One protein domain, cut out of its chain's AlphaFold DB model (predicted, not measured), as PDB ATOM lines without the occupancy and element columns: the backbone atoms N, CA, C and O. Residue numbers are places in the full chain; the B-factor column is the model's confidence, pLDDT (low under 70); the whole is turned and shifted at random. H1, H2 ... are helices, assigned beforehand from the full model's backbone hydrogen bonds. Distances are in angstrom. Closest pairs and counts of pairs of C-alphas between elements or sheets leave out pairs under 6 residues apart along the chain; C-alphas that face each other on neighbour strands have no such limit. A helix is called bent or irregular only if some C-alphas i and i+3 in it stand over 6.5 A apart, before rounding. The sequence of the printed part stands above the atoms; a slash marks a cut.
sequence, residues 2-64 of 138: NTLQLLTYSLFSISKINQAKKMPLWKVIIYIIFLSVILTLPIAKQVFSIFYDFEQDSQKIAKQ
ATOM      1  N   ASN A   2     255.227 238.749 298.799       83.88
ATOM      2  CA  ASN A   2     254.673 239.675 299.796       83.88
ATOM      3  C   ASN A   2     254.881 241.140 299.350       83.88
ATOM      4  O   ASN A   2     255.503 241.398 298.319       83.88
ATOM      5  N   THR A   3     254.336 242.095 300.102       83.38
ATOM      6  CA  THR A   3     254.368 243.534 299.776       83.38
ATOM      7  C   THR A   3     255.790 244.105 299.728       83.38
ATOM      8  O   THR A   3     256.119 244.848 298.808       83.38
ATOM      9  N   LEU A   4     256.665 243.701 300.657       84.88
ATOM     10  CA  LEU A   4     258.071 244.126 300.697       84.88
ATOM     11  C   LEU A   4     258.889 243.575 299.516       84.88
ATOM     12  O   LEU A   4     259.713 244.282 298.937       84.88
ATOM     13  N   GLN A   5     258.641 242.329 299.106       86.69
ATOM     14  CA  GLN A   5     259.256 241.748 297.907       86.69
ATOM     15  C   GLN A   5     258.798 242.472 296.639       86.69
ATOM     16  O   GLN A   5     259.604 242.721 295.750       86.69
ATOM     17  N   LEU A   6     257.519 242.854 296.561       85.94
ATOM     18  CA  LEU A   6     257.012 243.623 295.428       85.94
ATOM     19  C   LEU A   6     257.650 245.021 295.361       85.94
ATOM     20  O   LEU A   6     258.036 245.440 294.276       85.94
ATOM     21  N   LEU A   7     257.838 245.697 296.503       87.31
ATOM     22  CA  LEU A   7     258.551 246.981 296.583       87.31
ATOM     23  C   LEU A   7     260.029 246.865 296.178       87.31
ATOM     24  O   LEU A   7     260.543 247.676 295.415       87.31
ATOM     25  N   THR A   8     260.732 245.849 296.671       86.38
ATOM     26  CA  THR A   8     262.146 245.653 296.313       86.38
ATOM     27  C   THR A   8     262.306 245.300 294.835       86.38
ATOM     28  O   THR A   8     263.214 245.805 294.178       86.38
ATOM     29  N   TYR A   9     261.409 244.488 294.269       88.69
ATOM     30  CA  TYR A   9     261.439 244.171 292.842       88.69
ATOM     31  C   TYR A   9     261.020 245.351 291.963       88.69
ATOM     32  O   TYR A   9     261.588 245.501 290.883       88.69
ATOM     33  N   SER A  10     260.098 246.210 292.409       84.31
ATOM     34  CA  SER A  10     259.714 247.405 291.650       84.31
ATOM     35  C   SER A  10     260.844 248.428 291.541       84.31
ATOM     36  O   SER A  10     260.984 249.055 290.496       84.31
ATOM     37  N   LEU A  11     261.682 248.548 292.574       87.00
ATOM     38  CA  LEU A  11     262.802 249.493 292.601       87.00
ATOM     39  C   LEU A  11     264.093 248.930 291.987       87.00
ATOM     40  O   LEU A  11     264.837 249.666 291.348       87.00
ATOM     41  N   PHE A  12     264.365 247.632 292.164       89.75
ATOM     42  CA  PHE A  12     265.687 247.060 291.868       89.75
ATOM     43  C   PHE A  12     265.668 245.856 290.915       89.75
ATOM     44  O   PHE A  12     266.722 245.314 290.585       89.75
ATOM     45  N   SER A  13     264.504 245.357 290.484       84.94
ATOM     46  CA  SER A  13     264.424 244.160 289.629       84.94
ATOM     47  C   SER A  13     263.164 244.138 288.757       84.94
ATOM     48  O   SER A  13     262.327 243.241 288.890       84.94
ATOM     49  N   ILE A  14     263.069 245.082 287.809       79.25
ATOM     50  CA  ILE A  14     261.938 245.216 286.868       79.25
ATOM     51  C   ILE A  14     261.548 243.878 286.211       79.25
ATOM     52  O   ILE A  14     260.365 243.557 286.096       79.25
ATOM     53  N   SER A  15     262.525 243.040 285.846       80.88
ATOM     54  CA  SER A  15     262.283 241.738 285.201       80.88
ATOM     55  C   SER A  15     261.489 240.748 286.069       80.88
ATOM     56  O   SER A  15     260.800 239.872 285.540       80.88
ATOM     57  N   LYS A  16     261.521 240.901 287.399       80.75
ATOM     58  CA  LYS A  16     260.793 240.056 288.360       80.75
ATOM     59  C   LYS A  16     259.367 240.551 288.636       80.75
ATOM     60  O   LYS A  16     258.571 239.798 289.196       80.75
ATOM     61  N   ILE A  17     258.996 241.751 288.172       81.06
ATOM     62  CA  ILE A  17     257.649 242.334 288.341       81.06
ATOM     63  C   ILE A  17     256.576 241.519 287.608       81.06
ATOM     64  O   ILE A  17     255.433 241.469 288.053       81.06
ATOM     65  N   ASN A  18     256.926 240.787 286.545       81.88
ATOM     66  CA  ASN A  18     255.980 239.906 285.843       81.88
ATOM     67  C   ASN A  18     255.307 238.872 286.767       81.88
ATOM     68  O   ASN A  18     254.199 238.417 286.484       81.88
ATOM     69  N   GLN A  19     255.932 238.533 287.900       79.75
ATOM     70  CA  GLN A  19     255.359 237.639 288.908       79.75
ATOM     71  C   GLN A  19     254.205 238.285 289.695       79.75
ATOM     72  O   GLN A  19     253.355 237.570 290.227       79.75
ATOM     73  N   ALA A  20     254.120 239.619 289.725       80.50
ATOM     74  CA  ALA A  20     253.028 240.363 290.348       80.50
ATOM     75  C   ALA A  20     251.678 240.108 289.657       80.50
ATOM     76  O   ALA A  20     250.648 240.110 290.324       80.50
ATOM     77  N   LYS A  21     251.675 239.775 288.354       82.38
ATOM     78  CA  LYS A  21     250.458 239.417 287.595       82.38
ATOM     79  C   LYS A  21     249.727 238.192 288.157       82.38
ATOM     80  O   LYS A  21     248.549 238.006 287.886       82.38
ATOM     81  N   LYS A  22     250.423 237.346 288.924       87.25
ATOM     82  CA  LYS A  22     249.865 236.140 289.555       87.25
ATOM     83  C   LYS A  22     249.371 236.391 290.985       87.25
ATOM     84  O   LYS A  22     249.010 235.443 291.680       87.25
ATOM     85  N   MET A  23     249.415 237.633 291.475       87.56
ATOM     86  CA  MET A  23     248.972 237.953 292.831       87.56
ATOM     87  C   MET A  23     247.442 238.035 292.905       87.56
ATOM     88  O   MET A  23     246.817 238.602 292.011       87.56
ATOM     89  N   PRO A  24     246.823 237.514 293.979       90.50
ATOM     90  CA  PRO A  24     245.397 237.703 294.206       90.50
ATOM     91  C   PRO A  24     245.090 239.190 294.420       90.50
ATOM     92  O   PRO A  24     245.854 239.887 295.096       90.50
ATOM     93  N   LEU A  25     243.951 239.650 293.895       89.25
ATOM     94  CA  LEU A  25     243.552 241.063 293.855       89.25
ATOM     95  C   LEU A  25     243.658 241.768 295.219       89.25
ATOM     96  O   LEU A  25     244.167 242.880 295.295       89.25
ATOM     97  N   TRP A  26     243.273 241.106 296.315       89.19
ATOM     98  CA  TRP A  26     243.334 241.705 297.656       89.19
ATOM     99  C   TRP A  26     244.764 242.093 298.083       89.19
ATOM    100  O   TRP A  26     244.961 243.121 298.726       89.19
ATOM    101  N   LYS A  27     245.786 241.319 297.677       89.75
ATOM    102  CA  LYS A  27     247.195 241.652 297.961       89.75
ATOM    103  C   LYS A  27     247.661 242.852 297.145       89.75
ATOM    104  O   LYS A  27     248.516 243.597 297.613       89.75
ATOM    105  N   VAL A  28     247.108 243.030 295.946       88.81
ATOM    106  CA  VAL A  28     247.366 244.204 295.102       88.81
ATOM    107  C   VAL A  28     246.738 245.445 295.735       88.81
ATOM    108  O   VAL A  28     247.422 246.451 295.874       88.81
ATOM    109  N   ILE A  29     245.491 245.352 296.210       91.62
ATOM    110  CA  ILE A  29     244.811 246.447 296.922       91.62
ATOM    111  C   ILE A  29     245.607 246.869 298.165       91.62
ATOM    112  O   ILE A  29     245.895 248.050 298.331       91.62
ATOM    113  N   ILE A  30     246.038 245.919 299.001       92.19
ATOM    114  CA  ILE A  30     246.872 246.229 300.173       92.19
ATOM    115  C   ILE A  30     248.185 246.888 299.784       92.19
ATOM    116  O   ILE A  30     248.629 247.812 300.459       92.19
ATOM    117  N   TYR A  31     248.821 246.416 298.715       90.56
ATOM    118  CA  TYR A  31     250.061 247.012 298.243       90.56
ATOM    119  C   TYR A  31     249.861 248.460 297.779       90.56
ATOM    120  O   TYR A  31     250.685 249.309 298.099       90.56
ATOM    121  N   ILE A  32     248.753 248.754 297.093       91.31
ATOM    122  CA  ILE A  32     248.395 250.123 296.701       91.31
ATOM    123  C   ILE A  32     248.176 250.989 297.943       91.31
ATOM    124  O   ILE A  32     248.777 252.050 298.034       91.31
ATOM    125  N   ILE A  33     247.402 250.525 298.931       94.19
ATOM    126  CA  ILE A  33     247.188 251.263 300.190       94.19
ATOM    127  C   ILE A  33     248.522 251.531 300.897       94.19
ATOM    128  O   ILE A  33     248.785 252.649 301.330       94.19
ATOM    129  N   PHE A  34     249.387 250.520 300.979       93.25
ATOM    130  CA  PHE A  34     250.719 250.641 301.565       93.25
ATOM    131  C   PHE A  34     251.575 251.694 300.847       93.25
ATOM    132  O   PHE A  34     252.192 252.533 301.503       93.25
ATOM    133  N   LEU A  35     251.587 251.688 299.512       92.69
ATOM    134  CA  LEU A  35     252.282 252.708 298.729       92.69
ATOM    135  C   LEU A  35     251.682 254.099 298.943       92.69
ATOM    136  O   LEU A  35     252.440 255.047 299.119       92.69
ATOM    137  N   SER A  36     250.354 254.223 298.985       94.12
ATOM    138  CA  SER A  36     249.684 255.496 299.256       94.12
ATOM    139  C   SER A  36     250.113 256.080 300.600       94.12
ATOM    140  O   SER A  36     250.447 257.256 300.660       94.12
ATOM    141  N   VAL A  37     250.190 255.266 301.660       94.06
ATOM    142  CA  VAL A  37     250.667 255.719 302.980       94.06
ATOM    143  C   VAL A  37     252.118 256.205 302.925       94.06
ATOM    144  O   VAL A  37     252.450 257.209 303.544       94.06
ATOM    145  N   ILE A  38     252.994 255.528 302.178       92.38
ATOM    146  CA  ILE A  38     254.388 255.973 302.020       92.38
ATOM    147  C   ILE A  38     254.447 257.305 301.267       92.38
ATOM    148  O   ILE A  38     255.182 258.209 301.664       92.38
ATOM    149  N   LEU A  39     253.671 257.431 300.190       90.56
ATOM    150  CA  LEU A  39     253.647 258.622 299.344       90.56
ATOM    151  C   LEU A  39     253.062 259.843 300.057       90.56
ATOM    152  O   LEU A  39     253.430 260.964 299.716       90.56
ATOM    153  N   THR A  40     252.200 259.659 301.060       92.25
ATOM    154  CA  THR A  40     251.650 260.774 301.839       92.25
ATOM    155  C   THR A  40     252.576 261.267 302.949       92.25
ATOM    156  O   THR A  40     252.337 262.358 303.459       92.25
ATOM    157  N   LEU A  41     253.652 260.552 303.312       92.81
ATOM    158  CA  LEU A  41     254.558 260.974 304.395       92.81
ATOM    159  C   LEU A  41     255.159 262.383 304.207       92.81
ATOM    160  O   LEU A  41     255.162 263.142 305.179       92.81
ATOM    161  N   PRO A  42     255.651 262.784 303.014       89.38
ATOM    162  CA  PRO A  42     256.192 264.129 302.814       89.38
ATOM    163  C   PRO A  42     255.126 265.213 302.994       89.38
ATOM    164  O   PRO A  42     255.382 266.221 303.650       89.38
ATOM    165  N   ILE A  43     253.919 264.967 302.472       86.12
ATOM    166  CA  ILE A  43     252.774 265.878 302.586       86.12
ATOM    167  C   ILE A  43     252.358 265.997 304.053       86.12
ATOM    168  O   ILE A  43     252.225 267.100 304.571       86.12
ATOM    169  N   ALA A  44     252.234 264.869 304.757       88.94
ATOM    170  CA  ALA A  44     251.909 264.851 306.177       88.94
ATOM    171  C   ALA A  44     252.937 265.649 306.991       88.94
ATOM    172  O   ALA A  44     252.558 266.479 307.811       88.94
ATOM    173  N   LYS A  45     254.238 265.463 306.726       89.25
ATOM    174  CA  LYS A  45     255.305 266.237 307.376       89.25
ATOM    175  C   LYS A  45     255.153 267.740 307.124       89.25
ATOM    176  O   LYS A  45     255.312 268.521 308.059       89.25
ATOM    177  N   GLN A  46     254.857 268.140 305.889       81.25
ATOM    178  CA  GLN A  46     254.644 269.545 305.541       81.25
ATOM    179  C   GLN A  46     253.453 270.133 306.307       81.25
ATOM    180  O   GLN A  46     253.584 271.186 306.923       81.25
ATOM    181  N   VAL A  47     252.327 269.418 306.337       84.00
ATOM    182  CA  VAL A  47     251.123 269.830 307.070       84.00
ATOM    183  C   VAL A  47     251.403 269.962 308.569       84.00
ATOM    184  O   VAL A  47     251.051 270.976 309.168       84.00
ATOM    185  N   PHE A  48     252.089 268.991 309.182       87.69
ATOM    186  CA  PHE A  48     252.456 269.070 310.599       87.69
ATOM    187  C   PHE A  48     253.367 270.259 310.914       87.69
ATOM    188  O   PHE A  48     253.194 270.876 311.961       87.69
ATOM    189  N   SER A  49     254.302 270.604 310.023       84.44
ATOM    190  CA  SER A  49     255.148 271.792 310.199       84.44
ATOM    191  C   SER A  49     254.312 273.070 310.221       84.44
ATOM    192  O   SER A  49     254.490 273.884 311.117       84.44
ATOM    193  N   ILE A  50     253.357 273.209 309.294       81.81
ATOM    194  CA  ILE A  50     252.469 274.380 309.230       81.81
ATOM    195  C   ILE A  50     251.666 274.519 310.527       81.81
ATOM    196  O   ILE A  50     251.588 275.611 311.081       81.81
ATOM    197  N   PHE A  51     251.096 273.424 311.042       85.00
ATOM    198  CA  PHE A  51     250.353 273.464 312.306       85.00
ATOM    199  C   PHE A  51     251.237 273.804 313.506       85.00
ATOM    200  O   PHE A  51     250.812 274.559 314.377       85.00
ATOM    201  N   TYR A  52     252.460 273.271 313.548       88.19
ATOM    202  CA  TYR A  52     253.415 273.587 314.605       88.19
ATOM    203  C   TYR A  52     253.798 275.073 314.591       88.19
ATOM    204  O   TYR A  52     253.758 275.734 315.629       88.19
ATOM    205  N   ASP A  53     254.102 275.617 313.412       86.69
ATOM    206  CA  ASP A  53     254.429 277.034 313.244       86.69
ATOM    207  C   ASP A  53     253.227 277.923 313.597       86.69
ATOM    208  O   ASP A  53     253.378 278.900 314.332       86.69
ATOM    209  N   PHE A  54     252.019 277.535 313.174       86.19
ATOM    210  CA  PHE A  54     250.776 278.232 313.506       86.19
ATOM    211  C   PHE A  54     250.517 278.284 315.017       86.19
ATOM    212  O   PHE A  54     250.123 279.331 315.537       86.19
ATOM    213  N   GLU A  55     250.746 277.186 315.748       89.62
ATOM    214  CA  GLU A  55     250.599 277.156 317.208       89.62
ATOM    215  C   GLU A  55     251.571 278.138 317.878       89.62
ATOM    216  O   GLU A  55     251.166 278.962 318.706       89.62
ATOM    217  N   GLN A  56     252.848 278.087 317.492       91.00
ATOM    218  CA  GLN A  56     253.885 278.968 318.033       91.00
ATOM    219  C   GLN A  56     253.596 280.441 317.730       91.00
ATOM    220  O   GLN A  56     253.756 281.309 318.594       91.00
ATOM    221  N   ASP A  57     253.150 280.737 316.515       90.25
ATOM    222  CA  ASP A  57     252.848 282.092 316.075       90.25
ATOM    223  C   ASP A  57     251.575 282.638 316.731       90.25
ATOM    224  O   ASP A  57     251.569 283.782 317.195       90.25
ATOM    225  N   SER A  58     250.549 281.803 316.912       87.94
ATOM    226  CA  SER A  58     249.329 282.161 317.648       87.94
ATOM    227  C   SER A  58     249.628 282.564 319.092       87.94
ATOM    228  O   SER A  58     249.079 283.544 319.591       87.94
ATOM    229  N   GLN A  59     250.547 281.868 319.767       91.12
ATOM    230  CA  GLN A  59     250.966 282.244 321.121       91.12
ATOM    231  C   GLN A  59     251.708 283.588 321.164       91.12
ATOM    232  O   GLN A  59     251.605 284.309 322.158       91.12
ATOM    233  N   LYS A  60     252.462 283.945 320.115       91.00
ATOM    234  CA  LYS A  60     253.111 285.266 320.019       91.00
ATOM    235  C   LYS A  60     252.072 286.364 319.817       91.00
ATOM    236  O   LYS A  60     252.129 287.371 320.517       91.00
ATOM    237  N   ILE A  61     251.104 286.143 318.928       89.69
ATOM    238  CA  ILE A  61     250.011 287.084 318.653       89.69
ATOM    239  C   ILE A  61     249.140 287.290 319.895       89.69
ATOM    240  O   ILE A  61     248.858 288.427 320.260       89.69
ATOM    241  N   ALA A  62     248.787 286.215 320.604       88.69
ATOM    242  CA  ALA A  62     247.986 286.291 321.826       88.69
ATOM    243  C   ALA A  62     248.622 287.176 322.912       88.69
ATOM    244  O   ALA A  62     247.905 287.786 323.698       88.69
ATOM    245  N   LYS A  63     249.957 287.283 322.943       90.44
ATOM    246  CA  LYS A  63     250.680 288.170 323.870       90.44
ATOM    247  C   LYS A  63     250.654 289.644 323.459       90.44
ATOM    248  O   LYS A  63     250.925 290.490 324.301       90.44
ATOM    249  N   GLN A  64     250.396 289.938 322.185       88.56
ATOM    250  CA  GLN A  64     250.303 291.300 321.644       88.56
ATOM    251  C   GLN A  64     248.858 291.809 321.602       88.56
ATOM    252  O   GLN A  64     248.635 293.011 321.501       88.56
TER     253      GLN A  64
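What this domain is: This is residues 2 to 64 of the 138 residues of an uncharacterized protein of Melissococcus plutonius (strain ATCC 35311 / CIP 104052 / LMG 20360 / NCIMB 702443) (UniProt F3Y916). A small head, the hairpin of H1 and H2 beside the first part of H3, with residues 36 to 64 of bent H3 sticking out as a long arm. The printed part has 63 residues with three named helices, H1, H2 and H3 in order along the chain, and no named strand; its class is all helix, and it is extended, radius of gyration of the C-alphas 20.0 A, spanning 64 by 24 by 11 A.

How they stand to each other: Look at H3, residues 25 to 64, assigned as one helix by its hydrogen bonds but bent: C-alphas 39 and 42 are 7.0 A apart, and arms H3a, to 39, and H3b, from 42, stand at a steep tilt of 39 degrees. H1, residues 3 to 12, only just touches H3a, residues 27 to 31 alone, with 3 pairs of C-alphas within 8 A; the closest, Thr 3 and Tyr 31, are 5.7 A apart. H2, residues 14 to 22, only just irregular with C-alphas 15 and 18 6.6 A apart, touches H1 in a helical hairpin, a shallow tilt of 31 degrees, opposite ways; the closest C-alphas, Tyr 9 and Lys 16, are 6.1 A apart. Every O i to N i+4 pair is within hydrogen-bond range in H1 and H3a, 18 of 19 in H3b, 0 of 5 in H2, where 5 of 6 O i to N i+3 pairs are.

Where its parts are: Find C-alpha 25 at (243.552, 241.063, 293.855); H3a runs 21.0 A, then H3b 33.6 A to C-alpha 64 at (250.303, 291.300, 321.644). H1 measures 14.3 A, H2 15.3 A.

The domain as a whole: The farthest C-alphas, Lys 22 and Gln 64, are 63.8 A apart. The printed part has no cut, both links are tight, and no printed residue is under 70 in pLDDT.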